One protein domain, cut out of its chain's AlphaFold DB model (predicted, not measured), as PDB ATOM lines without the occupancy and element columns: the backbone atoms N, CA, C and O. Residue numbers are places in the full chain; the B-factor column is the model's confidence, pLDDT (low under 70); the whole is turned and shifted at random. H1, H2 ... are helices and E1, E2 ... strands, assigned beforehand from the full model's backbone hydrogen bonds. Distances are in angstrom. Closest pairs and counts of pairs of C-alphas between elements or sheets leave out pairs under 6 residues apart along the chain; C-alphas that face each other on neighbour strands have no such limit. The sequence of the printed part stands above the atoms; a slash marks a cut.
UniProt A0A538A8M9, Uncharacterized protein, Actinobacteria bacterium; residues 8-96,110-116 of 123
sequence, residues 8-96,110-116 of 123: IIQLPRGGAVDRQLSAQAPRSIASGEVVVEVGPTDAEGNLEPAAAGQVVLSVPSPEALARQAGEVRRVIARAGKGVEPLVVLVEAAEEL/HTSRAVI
ATOM      1  N   ILE A   8     186.427 125.299 125.518       95.50
ATOM      2  CA  ILE A   8     186.281 125.509 124.079       95.50
ATOM      3  C   ILE A   8     186.125 124.135 123.434       95.50
ATOM      4  O   ILE A   8     186.900 123.228 123.732       95.50
ATOM      5  N   ILE A   9     185.143 123.970 122.556       96.62
ATOM      6  CA  ILE A   9     185.002 122.784 121.711       96.62
ATOM      7  C   ILE A   9     185.539 123.136 120.335       96.62
ATOM      8  O   ILE A   9     185.054 124.080 119.720       96.62
ATOM      9  N   GLN A  10     186.507 122.369 119.849       96.94
ATOM     10  CA  GLN A  10     187.008 122.466 118.484       96.94
ATOM     11  C   GLN A  10     186.578 121.250 117.674       96.94
ATOM     12  O   GLN A  10     186.793 120.116 118.105       96.94
ATOM     13  N   LEU A  11     185.979 121.489 116.508       97.00
ATOM     14  CA  LEU A  11     185.420 120.437 115.660       97.00
ATOM     15  C   LEU A  11     185.554 120.749 114.152       97.00
ATOM     16  O   LEU A  11     185.765 121.913 113.789       97.00
ATOM     17  N   PRO A  12     185.453 119.736 113.269       96.69
ATOM     18  CA  PRO A  12     185.428 119.913 111.819       96.69
ATOM     19  C   PRO A  12     184.152 120.612 111.343       96.69
ATOM     20  O   PRO A  12     183.050 120.285 111.788       96.69
ATOM     21  N   ARG A  13     184.272 121.529 110.375       95.25
ATOM     22  CA  ARG A  13     183.091 122.150 109.753       95.25
ATOM     23  C   ARG A  13     182.235 121.101 109.060       95.25
ATOM     24  O   ARG A  13     182.735 120.318 108.260       95.25
ATOM     25  N   GLY A  14     180.930 121.174 109.274       93.94
ATOM     26  CA  GLY A  14     179.960 120.324 108.607       93.94
ATOM     27  C   GLY A  14     179.972 118.877 109.083       93.94
ATOM     28  O   GLY A  14     179.206 118.103 108.519       93.94
ATOM     29  N   GLY A  15     180.774 118.519 110.094       93.88
ATOM     30  CA  GLY A  15     180.749 117.202 110.730       93.88
ATOM     31  C   GLY A  15     179.441 116.928 111.479       93.88
ATOM     32  O   GLY A  15     178.599 117.816 111.647       93.88
ATOM     33  N   ALA A  16     179.250 115.694 111.936       95.25
ATOM     34  CA  ALA A  16     178.039 115.245 112.621       95.25
ATOM     35  C   ALA A  16     177.713 116.119 113.841       95.25
ATOM     36  O   ALA A  16     176.601 116.646 113.941       95.25
ATOM     37  N   VAL A  17     178.719 116.395 114.676       96.88
ATOM     38  CA  VAL A  17     178.570 117.272 115.842       96.88
ATOM     39  C   VAL A  17     178.311 118.726 115.436       96.88
ATOM     40  O   VAL A  17     177.424 119.349 116.003       96.88
ATOM     41  N   ASP A  18     178.988 119.277 114.420       97.12
ATOM     42  CA  ASP A  18     178.723 120.653 113.945       97.12
ATOM     43  C   ASP A  18     177.259 120.832 113.515       97.12
ATOM     44  O   ASP A  18     176.571 121.782 113.909       97.12
ATOM     45  N   ARG A  19     176.751 119.861 112.742       96.25
ATOM     46  CA  ARG A  19     175.357 119.829 112.285       96.25
ATOM     47  C   ARG A  19     174.395 119.689 113.461       96.25
ATOM     48  O   ARG A  19     173.398 120.408 113.513       96.25
ATOM     49  N   GLN A  20     174.696 118.800 114.407       96.38
ATOM     50  CA  GLN A  20     173.882 118.584 115.600       96.38
ATOM     51  C   GLN A  20     173.815 119.840 116.473       96.38
ATOM     52  O   GLN A  20     172.718 120.264 116.831       96.38
ATOM     53  N   LEU A  21     174.947 120.482 116.763       95.69
ATOM     54  CA  LEU A  21     175.000 121.703 117.569       95.69
ATOM     55  C   LEU A  21     174.289 122.878 116.886       95.69
ATOM     56  O   LEU A  21     173.623 123.665 117.558       95.69
ATOM     57  N   SER A  22     174.379 122.965 115.556       95.19
ATOM     58  CA  SER A  22     173.653 123.962 114.761       95.19
ATOM     59  C   SER A  22     172.136 123.740 114.782       95.19
ATOM     60  O   SER A  22     171.374 124.707 114.777       95.19
ATOM     61  N   ALA A  23     171.686 122.482 114.804       96.31
ATOM     62  CA  ALA A  23     170.269 122.134 114.854       96.31
ATOM     63  C   ALA A  23     169.679 122.283 116.265       96.31
ATOM     64  O   ALA A  23     168.579 122.811 116.430       96.31
ATOM     65  N   GLN A  24     170.404 121.816 117.282       94.50
ATOM     66  CA  GLN A  24     169.987 121.854 118.676       94.50
ATOM     67  C   GLN A  24     171.204 121.887 119.606       94.50
ATOM     68  O   GLN A  24     171.765 120.856 119.983       94.50
ATOM     69  N   ALA A  25     171.573 123.094 120.029       93.12
ATOM     70  CA  ALA A  25     172.666 123.291 120.969       93.12
ATOM     71  C   ALA A  25     172.307 122.773 122.385       93.12
ATOM     72  O   ALA A  25     171.229 123.090 122.902       93.12
ATOM     73  N   PRO A  26     173.222 122.039 123.051       94.88
ATOM     74  CA  PRO A  26     173.204 121.808 124.492       94.88
ATOM     75  C   PRO A  26     173.084 123.117 125.283       94.88
ATOM     76  O   PRO A  26     173.481 124.191 124.817       94.88
ATOM     77  N   ARG A  27     172.558 123.033 126.508       94.44
ATOM     78  CA  ARG A  27     172.264 124.208 127.343       94.44
ATOM     79  C   ARG A  27     173.522 125.009 127.641       94.44
ATOM     80  O   ARG A  27     173.470 126.228 127.543       94.44
ATOM     81  N   SER A  28     174.628 124.331 127.935       92.56
ATOM     82  CA  SER A  28     175.903 124.984 128.253       92.56
ATOM     83  C   SER A  28     176.523 125.733 127.066       92.56
ATOM     84  O   SER A  28     177.274 126.690 127.246       92.56
ATOM     85  N   ILE A  29     176.195 125.334 125.834       94.00
ATOM     86  CA  ILE A  29     176.589 126.072 124.626       94.00
ATOM     87  C   ILE A  29     175.631 127.248 124.408       94.00
ATOM     88  O   ILE A  29     176.070 128.372 124.179       94.00
ATOM     89  N   ALA A  30     174.323 127.022 124.549       92.88
ATOM     90  CA  ALA A  30     173.311 128.067 124.398       92.88
ATOM     91  C   ALA A  30     173.437 129.195 125.447       92.88
ATOM     92  O   ALA A  30     173.112 130.343 125.147       92.88
ATOM     93  N   SER A  31     173.915 128.890 126.661       90.25
ATOM     94  CA  SER A  31     174.184 129.869 127.726       90.25
ATOM     95  C   SER A  31     175.504 130.631 127.542       90.25
ATOM     96  O   SER A  31     175.724 131.636 128.219       90.25
ATOM     97  N   GLY A  32     176.373 130.181 126.629       90.00
ATOM     98  CA  GLY A  32     177.702 130.749 126.398       90.00
ATOM     99  C   GLY A  32     178.770 130.308 127.405       90.00
ATOM    100  O   GLY A  32     179.851 130.897 127.437       90.00
ATOM    101  N   GLU A  33     178.500 129.290 128.228       90.69
ATOM    102  CA  GLU A  33     179.503 128.688 129.123       90.69
ATOM    103  C   GLU A  33     180.571 127.907 128.349       90.69
ATOM    104  O   GLU A  33     181.730 127.835 128.770       90.69
ATOM    105  N   VAL A  34     180.180 127.369 127.193       94.44
ATOM    106  CA  VAL A  34     181.043 126.673 126.244       94.44
ATOM    107  C   VAL A  34     181.050 127.417 124.921       94.44
ATOM    108  O   VAL A  34     179.996 127.736 124.371       94.44
ATOM    109  N   VAL A  35     182.244 127.656 124.383       94.69
ATOM    110  CA  VAL A  35     182.405 128.217 123.038       94.69
ATOM    111  C   VAL A  35     182.713 127.104 122.052       94.69
ATOM    112  O   VAL A  35     183.552 126.251 122.323       94.69
ATOM    113  N   VAL A  36     182.045 127.130 120.902       96.00
ATOM    114  CA  VAL A  36     182.308 126.224 119.782       96.00
ATOM    115  C   VAL A  36     183.152 126.962 118.750       96.00
ATOM    116  O   VAL A  36     182.819 128.070 118.330       96.00
ATOM    117  N   GLU A  37     184.249 126.341 118.345       95.38
ATOM    118  CA  GLU A  37     185.181 126.824 117.341       95.38
ATOM    119  C   GLU A  37     185.329 125.764 116.246       95.38
ATOM    120  O   GLU A  37     185.482 124.572 116.502       95.38
ATOM    121  N   VAL A  38     185.296 126.207 114.995       95.50
ATOM    122  CA  VAL A  38     185.554 125.338 113.848       95.50
ATOM    123  C   VAL A  38     187.044 125.387 113.538       95.50
ATOM    124  O   VAL A  38     187.562 126.462 113.234       95.50
ATOM    125  N   GLY A  39     187.722 124.242 113.603       93.38
ATOM    126  CA  GLY A  39     189.151 124.154 113.293       93.38
ATOM    127  C   GLY A  39     189.439 123.740 111.843       93.38
ATOM    128  O   GLY A  39     188.538 123.276 111.139       93.38
ATOM    129  N   PRO A  40     190.693 123.913 111.384       94.56
ATOM    130  CA  PRO A  40     191.129 123.447 110.072       94.56
ATOM    131  C   PRO A  40     191.124 121.917 110.007       94.56
ATOM    132  O   PRO A  40     191.363 121.243 111.013       94.56
ATOM    133  N   THR A  41     190.861 121.382 108.817       95.94
ATOM    134  CA  THR A  41     190.798 119.942 108.564       95.94
ATOM    135  C   THR A  41     191.791 119.513 107.495       95.94
ATOM    136  O   THR A  41     192.070 120.280 106.571       95.94
ATOM    137  N   ASP A  42     192.264 118.275 107.596       95.12
ATOM    138  CA  ASP A  42     193.056 117.610 106.564       95.12
ATOM    139  C   ASP A  42     192.215 117.266 105.314       95.12
ATOM    140  O   ASP A  42     191.037 117.631 105.195       95.12
ATOM    141  N   ALA A  43     192.835 116.588 104.342       94.50
ATOM    142  CA  ALA A  43     192.187 116.200 103.089       94.50
ATOM    143  C   ALA A  43     191.061 115.171 103.292       94.50
ATOM    144  O   ALA A  43     190.152 115.069 102.467       94.50
ATOM    145  N   GLU A  44     191.118 114.424 104.391       92.56
ATOM    146  CA  GLU A  44     190.146 113.424 104.808       92.56
ATOM    147  C   GLU A  44     188.993 114.030 105.630       92.56
ATOM    148  O   GLU A  44     188.014 113.338 105.911       92.56
ATOM    149  N   GLY A  45     189.072 115.319 105.978       93.44
ATOM    150  CA  GLY A  45     188.064 116.030 106.763       93.44
ATOM    151  C   GLY A  45     188.224 115.879 108.278       93.44
ATOM    152  O   GLY A  45     187.353 116.331 109.022       93.44
ATOM    153  N   ASN A  46     189.322 115.285 108.753       95.44
ATOM    154  CA  ASN A  46     189.630 115.228 110.178       95.44
ATOM    155  C   ASN A  46     190.240 116.551 110.627       95.44
ATOM    156  O   ASN A  46     190.977 117.197 109.887       95.44
ATOM    157  N   LEU A  47     189.986 116.935 111.874       95.12
ATOM    158  CA  LEU A  47     190.617 118.086 112.495       95.12
ATOM    159  C   LEU A  47     192.144 117.909 112.473       95.12
ATOM    160  O   LEU A  47     192.661 116.913 112.986       95.12
ATOM    161  N   GLU A  48     192.866 118.889 111.929       94.50
ATOM    162  CA  GLU A  48     194.332 118.867 111.920       94.50
ATOM    163  C   GLU A  48     194.889 118.773 113.355       94.50
ATOM    164  O   GLU A  48     194.177 119.062 114.320       94.50
ATOM    165  N   PRO A  49     196.159 118.396 113.569       88.62
ATOM    166  CA  PRO A  49     196.760 118.432 114.899       88.62
ATOM    167  C   PRO A  49     196.675 119.820 115.557       88.62
ATOM    168  O   PRO A  49     196.703 120.857 114.893       88.62
ATOM    169  N   ALA A  50     196.580 119.860 116.889       83.62
ATOM    170  CA  ALA A  50     196.554 121.128 117.614       83.62
ATOM    171  C   ALA A  50     197.870 121.900 117.402       83.62
ATOM    172  O   ALA A  50     198.945 121.382 117.700       83.62
ATOM    173  N   ALA A  51     197.784 123.149 116.935       78.38
ATOM    174  CA  ALA A  51     198.956 124.008 116.739       78.38
ATOM    175  C   ALA A  51     199.664 124.367 118.062       78.38
ATOM    176  O   ALA A  51     200.853 124.678 118.072       78.38
ATOM    177  N   ALA A  52     198.923 124.340 119.173       80.69
ATOM    178  CA  ALA A  52     199.408 124.582 120.524       80.69
ATOM    179  C   ALA A  52     198.499 123.886 121.549       80.69
ATOM    180  O   ALA A  52     197.337 123.585 121.264       80.69
ATOM    181  N   GLY A  53     199.016 123.691 122.762       87.94
ATOM    182  CA  GLY A  53     198.286 123.075 123.865       87.94
ATOM    183  C   GLY A  53     198.835 121.707 124.250       87.94
ATOM    184  O   GLY A  53     199.356 120.951 123.434       87.94
ATOM    185  N   GLN A  54     198.696 121.387 125.529       93.06
ATOM    186  CA  GLN A  54     199.161 120.136 126.102       93.06
ATOM    187  C   GLN A  54     198.040 119.100 126.027       93.06
ATOM    188  O   GLN A  54     197.046 119.226 126.742       93.06
ATOM    189  N   VAL A  55     198.208 118.052 125.216       94.00
ATOM    190  CA  VAL A  55     197.291 116.902 125.232       94.00
ATOM    191  C   VAL A  55     197.441 116.168 126.559       94.00
ATOM    192  O   VAL A  55     198.528 115.705 126.903       94.00
ATOM    193  N   VAL A  56     196.351 116.090 127.317       94.62
ATOM    194  CA  VAL A  56     196.339 115.457 128.644       94.62
ATOM    195  C   VAL A  56     195.484 114.199 128.699       94.62
ATOM    196  O   VAL A  56     195.725 113.348 129.551       94.62
ATOM    197  N   LEU A  57     194.519 114.060 127.791       95.88
ATOM    198  CA  LEU A  57     193.636 112.902 127.704       95.88
ATOM    199  C   LEU A  57     193.210 112.678 126.248       95.88
ATOM    200  O   LEU A  57     192.948 113.641 125.530       95.88
ATOM    201  N   SER A  58     193.113 111.414 125.841       96.69
ATOM    202  CA  SER A  58     192.485 110.993 124.587       96.69
ATOM    203  C   SER A  58     191.442 109.934 124.908       96.69
ATOM    204  O   SER A  58     191.735 109.001 125.656       96.69
ATOM    205  N   VAL A  59     190.238 110.090 124.370       96.88
ATOM    206  CA  VAL A  59     189.126 109.158 124.547       96.88
ATOM    207  C   VAL A  59     188.516 108.791 123.193       96.88
ATOM    208  O   VAL A  59     188.527 109.616 122.281       96.88
ATOM    209  N   PRO A  60     187.953 107.579 123.045       96.50
ATOM    210  CA  PRO A  60     187.421 107.136 121.759       96.50
ATOM    211  C   PRO A  60     186.159 107.901 121.336       96.50
ATOM    212  O   PRO A  60     185.958 108.121 120.147       96.50
ATOM    213  N   SER A  61     185.319 108.309 122.294       97.06
ATOM    214  CA  SER A  61     184.039 108.976 122.035       97.06
ATOM    215  C   SER A  61     183.616 109.894 123.194       97.06
ATOM    216  O   SER A  61     184.176 109.785 124.294       97.06
ATOM    217  N   PRO A  62     182.623 110.782 122.996       97.00
ATOM    218  CA  PRO A  62     182.076 111.637 124.051       97.00
ATOM    219  C   PRO A  62     181.543 110.871 125.267       97.00
ATOM    220  O   PRO A  62     181.772 111.292 126.403       97.00
ATOM    221  N   GLU A  63     180.946 109.691 125.074       97.25
ATOM    222  CA  GLU A  63     180.417 108.856 126.162       97.25
ATOM    223  C   GLU A  63     181.484 108.511 127.202       97.25
ATOM    224  O   GLU A  63     181.198 108.343 128.394       97.25
ATOM    225  N   ALA A  64     182.731 108.359 126.753       96.56
ATOM    226  CA  ALA A  64     183.844 108.040 127.627       96.56
ATOM    227  C   ALA A  64     184.122 109.171 128.630       96.56
ATOM    228  O   ALA A  64     184.503 108.874 129.761       96.56
ATOM    229  N   LEU A  65     183.851 110.437 128.281       96.06
ATOM    230  CA  LEU A  65     184.004 111.582 129.189       96.06
ATOM    231  C   LEU A  65     183.085 111.449 130.409       96.06
ATOM    232  O   LEU A  65     183.522 111.646 131.544       96.06
ATOM    233  N   ALA A  66     181.831 111.047 130.183       95.19
ATOM    234  CA  ALA A  66     180.862 110.789 131.243       95.19
ATOM    235  C   ALA A  66     181.234 109.539 132.054       95.19
ATOM    236  O   ALA A  66     181.309 109.586 133.286       95.19
ATOM    237  N   ARG A  67     181.540 108.425 131.375       95.94
ATOM    238  CA  ARG A  67     181.912 107.155 132.032       95.94
ATOM    239  C   ARG A  67     183.180 107.275 132.876       95.94
ATOM    240  O   ARG A  67     183.301 106.602 133.897       95.94
ATOM    241  N   GLN A  68     184.113 108.133 132.469       94.00
ATOM    242  CA  GLN A  68     185.408 108.341 133.115       94.00
ATOM    243  C   GLN A  68     185.526 109.741 133.739       94.00
ATOM    244  O   GLN A  68     186.626 110.272 133.885       94.00
ATOM    245  N   ALA A  69     184.419 110.332 134.200       93.38
ATOM    246  CA  ALA A  69     184.400 111.686 134.768       93.38
ATOM    247  C   ALA A  69     185.417 111.909 135.910       93.38
ATOM    248  O   ALA A  69     185.921 113.015 136.116       93.38
ATOM    249  N   GLY A  70     185.730 110.866 136.688       93.19
ATOM    250  CA  GLY A  70     186.765 110.924 137.727       93.19
ATOM    251  C   GLY A  70     188.195 110.976 137.172       93.19
ATOM    252  O   GLY A  70     189.088 111.536 137.803       93.19
ATOM    253  N   GLU A  71     188.446 110.401 135.999       93.69
ATOM    254  CA  GLU A  71     189.725 110.509 135.297       93.69
ATOM    255  C   GLU A  71     189.897 111.886 134.666       93.69
ATOM    256  O   GLU A  71     190.904 112.532 134.948       93.69
ATOM    257  N   VAL A  72     188.878 112.383 133.955       94.25
ATOM    258  CA  VAL A  72     188.845 113.741 133.380       94.25
ATOM    259  C   VAL A  72     189.223 114.787 134.434       94.25
ATOM    260  O   VAL A  72     190.184 115.540 134.261       94.25
ATOM    261  N   ARG A  73     188.538 114.766 135.587       92.88
ATOM    262  CA  ARG A  73     188.823 115.671 136.712       92.88
ATOM    263  C   ARG A  73     190.252 115.539 137.230       92.88
ATOM    264  O   ARG A  73     190.931 116.545 137.427       92.88
ATOM    265  N   ARG A  74     190.731 114.309 137.449       93.44
ATOM    266  CA  ARG A  74     192.085 114.064 137.980       93.44
ATOM    267  C   ARG A  74     193.171 114.540 137.023       93.44
ATOM    268  O   ARG A  74     194.145 115.129 137.483       93.44
ATOM    269  N   VAL A  75     193.022 114.275 135.731       93.81
ATOM    270  CA  VAL A  75     194.001 114.635 134.703       93.81
ATOM    271  C   VAL A  75     194.096 116.153 134.561       93.81
ATOM    272  O   VAL A  75     195.193 116.703 134.658       93.81
ATOM    273  N   ILE A  76     192.957 116.840 134.441       91.81
ATOM    274  CA  ILE A  76     192.917 118.305 134.335       91.81
ATOM    275  C   ILE A  76     193.487 118.966 135.598       91.81
ATOM    276  O   ILE A  76     194.325 119.862 135.497       91.81
ATOM    277  N   ALA A  77     193.127 118.479 136.792       89.12
ATOM    278  CA  ALA A  77     193.649 119.016 138.050       89.12
ATOM    279  C   ALA A  77     195.168 118.809 138.218       89.12
ATOM    280  O   ALA A  77     195.848 119.622 138.843       89.12
ATOM    281  N   ARG A  78     195.721 117.721 137.665       88.62
ATOM    282  CA  ARG A  78     197.153 117.386 137.759       88.62
ATOM    283  C   ARG A  78     198.015 118.034 136.684       88.62
ATOM    284  O   ARG A  78     199.236 117.998 136.812       88.62
ATOM    285  N   ALA A  79     197.419 118.654 135.670       83.69
ATOM    286  CA  ALA A  79     198.168 119.242 134.565       83.69
ATOM    287  C   ALA A  79     199.011 120.475 134.964       83.69
ATOM    288  O   ALA A  79     199.789 120.981 134.159       83.69
ATOM    289  N   GLY A  80     198.912 120.947 136.212       78.38
ATOM    290  CA  GLY A  80     199.771 121.997 136.761       78.38
ATOM    291  C   GLY A  80     199.428 123.403 136.259       78.38
ATOM    292  O   GLY A  80     198.443 123.615 135.557       78.38
ATOM    293  N   LYS A  81     200.251 124.392 136.633       79.88
ATOM    294  CA  LYS A  81     200.000 125.833 136.406       79.88
ATOM    295  C   LYS A  81     200.639 126.389 135.121       79.88
ATOM    296  O   LYS A  81     201.036 127.550 135.095       79.88
ATOM    297  N   GLY A  82     200.800 125.559 134.089       83.25
ATOM    298  CA  GLY A  82     201.323 125.999 132.789       83.25
ATOM    299  C   GLY A  82     200.469 127.100 132.147       83.25
ATOM    300  O   GLY A  82     199.349 127.351 132.581       83.25
ATOM    301  N   VAL A  83     200.996 127.754 131.110       84.56
ATOM    302  CA  VAL A  83     200.269 128.802 130.361       84.56
ATOM    303  C   VAL A  83     199.542 128.262 129.131       84.56
ATOM    304  O   VAL A  83     198.596 128.880 128.656       84.56
ATOM    305  N   GLU A  84     199.961 127.103 128.625       90.31
ATOM    306  CA  GLU A  84     199.333 126.476 127.465       90.31
ATOM    307  C   GLU A  84     197.945 125.919 127.815       90.31
ATOM    308  O   GLU A  84     197.742 125.453 128.941       90.31
ATOM    309  N   PRO A  85     196.990 125.885 126.876       92.44
ATOM    310  CA  PRO A  85     195.719 125.204 127.090       92.44
ATOM    311  C   PRO A  85     195.897 123.707 127.369       92.44
ATOM    312  O   PRO A  85     196.880 123.091 126.952       92.44
ATOM    313  N   LEU A  86     194.933 123.120 128.070       94.81
ATOM    314  CA  LEU A  86     194.806 121.673 128.227       94.81
ATOM    315  C   LEU A  86     193.940 121.133 127.104       94.81
ATOM    316  O   LEU A  86     192.839 121.628 126.896       94.81
ATOM    317  N   VAL A  87     194.418 120.115 126.406       95.69
ATOM    318  CA  VAL A  87     193.725 119.530 125.264       95.69
ATOM    319  C   VAL A  87     193.235 118.134 125.632       95.69
ATOM    320  O   VAL A  87     194.015 117.280 126.059       95.69
ATOM    321  N   VAL A  88     191.936 117.912 125.460       96.44
ATOM    322  CA  VAL A  88     191.294 116.598 125.539       96.44
ATOM    323  C   VAL A  88     190.851 116.217 124.137       96.44
ATOM    324  O   VAL A  88     190.137 116.982 123.492       96.44
ATOM    325  N   LEU A  89     191.296 115.062 123.657       97.06
ATOM    326  CA  LEU A  89     190.952 114.556 122.333       97.06
ATOM    327  C   LEU A  89     189.788 113.573 122.436       97.06
ATOM    328  O   LEU A  89     189.809 112.671 123.269       97.06
ATOM    329  N   VAL A  90     188.805 113.745 121.564       97.81
ATOM    330  CA  VAL A  90     187.757 112.777 121.262       97.81
ATOM    331  C   VAL A  90     188.033 112.271 119.859       97.81
ATOM    332  O   VAL A  90     187.990 113.045 118.900       97.81
ATOM    333  N   GLU A  91     188.362 110.991 119.744       97.00
ATOM    334  CA  GLU A  91     188.785 110.409 118.474       97.00
ATOM    335  C   GLU A  91     187.685 110.470 117.427       97.00
ATOM    336  O   GLU A  91     187.992 110.802 116.291       97.00
ATOM    337  N   ALA A  92     186.432 110.185 117.783       96.00
ATOM    338  CA  ALA A  92     185.299 110.321 116.878       96.00
ATOM    339  C   ALA A  92     183.997 110.601 117.641       96.00
ATOM    340  O   ALA A  92     183.840 110.168 118.784       96.00
ATOM    341  N   ALA A  93     183.065 111.330 117.025       97.06
ATOM    342  CA  ALA A  93     181.761 111.615 117.622       97.06
ATOM    343  C   ALA A  93     180.672 111.810 116.559       97.06
ATOM    344  O   ALA A  93     180.858 112.566 115.606       97.06
ATOM    345  N   GLU A  94     179.513 111.182 116.760       95.25
ATOM    346  CA  GLU A  94     178.294 111.475 115.991       95.25
ATOM    347  C   GLU A  94     177.476 112.607 116.631       95.25
ATOM    348  O   GLU A  94     176.867 113.423 115.941       95.25
ATOM    349  N   GLU A  95     177.486 112.679 117.961       96.38
ATOM    350  CA  GLU A  95     176.766 113.677 118.745       96.38
ATOM    351  C   GLU A  95     177.545 114.054 120.005       96.38
ATOM    352  O   GLU A  95     178.465 113.352 120.415       96.38
ATOM    353  N   LEU A  96     177.175 115.181 120.609       97.06
ATOM    354  CA  LEU A  96     177.719 115.646 121.876       97.06
ATOM    355  C   LEU A  96     176.587 116.130 122.781       97.06
ATOM    356  O   LEU A  96     175.910 117.127 122.496       97.06
ATOM    357  N   HIS A 110     187.847 123.997 137.790       88.19
ATOM    358  CA  HIS A 110     188.890 123.772 138.796       88.19
ATOM    359  C   HIS A 110     190.315 124.096 138.331       88.19
ATOM    360  O   HIS A 110     191.266 123.906 139.089       88.19
ATOM    361  N   THR A 111     190.481 124.608 137.114       88.31
ATOM    362  CA  THR A 111     191.780 125.020 136.574       88.31
ATOM    363  C   THR A 111     191.758 126.488 136.158       88.31
ATOM    364  O   THR A 111     190.720 127.051 135.818       88.31
ATOM    365  N   SER A 112     192.923 127.132 136.213       87.06
ATOM    366  CA  SER A 112     193.124 128.477 135.664       87.06
ATOM    367  C   SER A 112     193.522 128.457 134.185       87.06
ATOM    368  O   SER A 112     193.629 129.517 133.577       87.06
ATOM    369  N   ARG A 113     193.806 127.274 133.624       90.31
ATOM    370  CA  ARG A 113     194.167 127.077 132.214       90.31
ATOM    371  C   ARG A 113     192.900 126.843 131.399       90.31
ATOM    372  O   ARG A 113     192.010 126.136 131.861       90.31
ATOM    373  N   ALA A 114     192.844 127.383 130.183       91.56
ATOM    374  CA  ALA A 114     191.774 127.049 129.246       91.56
ATOM    375  C   ALA A 114     191.794 125.547 128.924       91.56
ATOM    376  O   ALA A 114     192.870 124.954 128.798       91.56
ATOM    377  N   VAL A 115     190.615 124.945 128.781       94.94
ATOM    378  CA  VAL A 115     190.448 123.553 128.361       94.94
ATOM    379  C   VAL A 115     189.844 123.534 126.962       94.94
ATOM    380  O   VAL A 115     188.848 124.204 126.702       94.94
ATOM    381  N   ILE A 116     190.451 122.767 126.063       96.00
ATOM    382  CA  ILE A 116     190.003 122.580 124.687       96.00
ATOM    383  C   ILE A 116     189.606 121.114 124.520       96.00
ATOM    384  O   ILE A 116     190.445 120.223 124.647       96.00
TER     385      ILE A 116
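AT A GLANCE: This is residues 8 to 96 and 110 to 116 of the 123 residues of an uncharacterized protein of Actinobacteria bacterium (UniProt A0A538A8M9). Two small pairs of parallel strands, E3 with E4 and E1 with E2, stand next to each other with E1 near E4, as a loose wall. H3 and H4 cover the E3 E4 pair, H1 packs on E1 on the same side of the wall, and the long link, residues 40 to 53, passes on the other side. The 96 printed residues hold, along the chain, E1, H1, H2, E2, E3, H3, H4 and E4: four named helices and four named strands, mixed in class. The whole is compact, with a radius of gyration of the C-alphas of 13.5 A and spans of 35 by 30 by 24 A.

HOW THE PARTS SIT: E3, residues 54 to 59, and E4, residues 86 to 93, are parallel at 28 degrees, with N 56 and O 87 2.9 A apart, within hydrogen-bond range. With H3, residues 62 to 67, and H4, residues 69 to 78, they form a strand-helix-strand unit, two parallel strands joined through helices, its crossover right-handed. The closest C-alphas of E3 and H4 are Val 56 and Val 75, 6.5 A; of H3 and E4, Pro 62 and Val 90, 6.4 A. H3 and H4 are close but not clearly touching, about perpendicular at 86 degrees, with C-alphas 65 and 72 closest at 6.8 A. Residues 115 to 116 pair in parallel with residues 86 to 87 of E4. E1, residues 8 to 12, is near E4, with 7 pairs of C-alphas within 10 A. E1 and E2, residues 34 to 39, are parallel at 33 degrees, with N 9 and O 35 2.8 A apart, and with H1, residues 16 to 23, and H2, residues 27 to 30, form a second right-handed unit. The closest C-alphas of E1 and H1 are Leu 11 and Asp 18, 6.9 A. Every O i to N i+4 pair is within hydrogen-bond range in H1 and H4, and 1 of 2 in H3; H2 is too short for one.

IN THESE COORDINATES: E1 begins at C-alpha 8, (186.281, 125.509, 124.079). E4 spans 19.6 A and ends at C-alpha 93, (181.761, 111.615, 117.622). H4 spans 14.3 A.

THE WHOLE: C-alphas 23 and 81 are farthest apart, 36.9 A. Residues 97 to 109 are not printed, with C-alphas 96 and 110 21.8 A apart across the cut. The link from E2 to E3 is long, 14 residues. No printed residue has a pLDDT under 70.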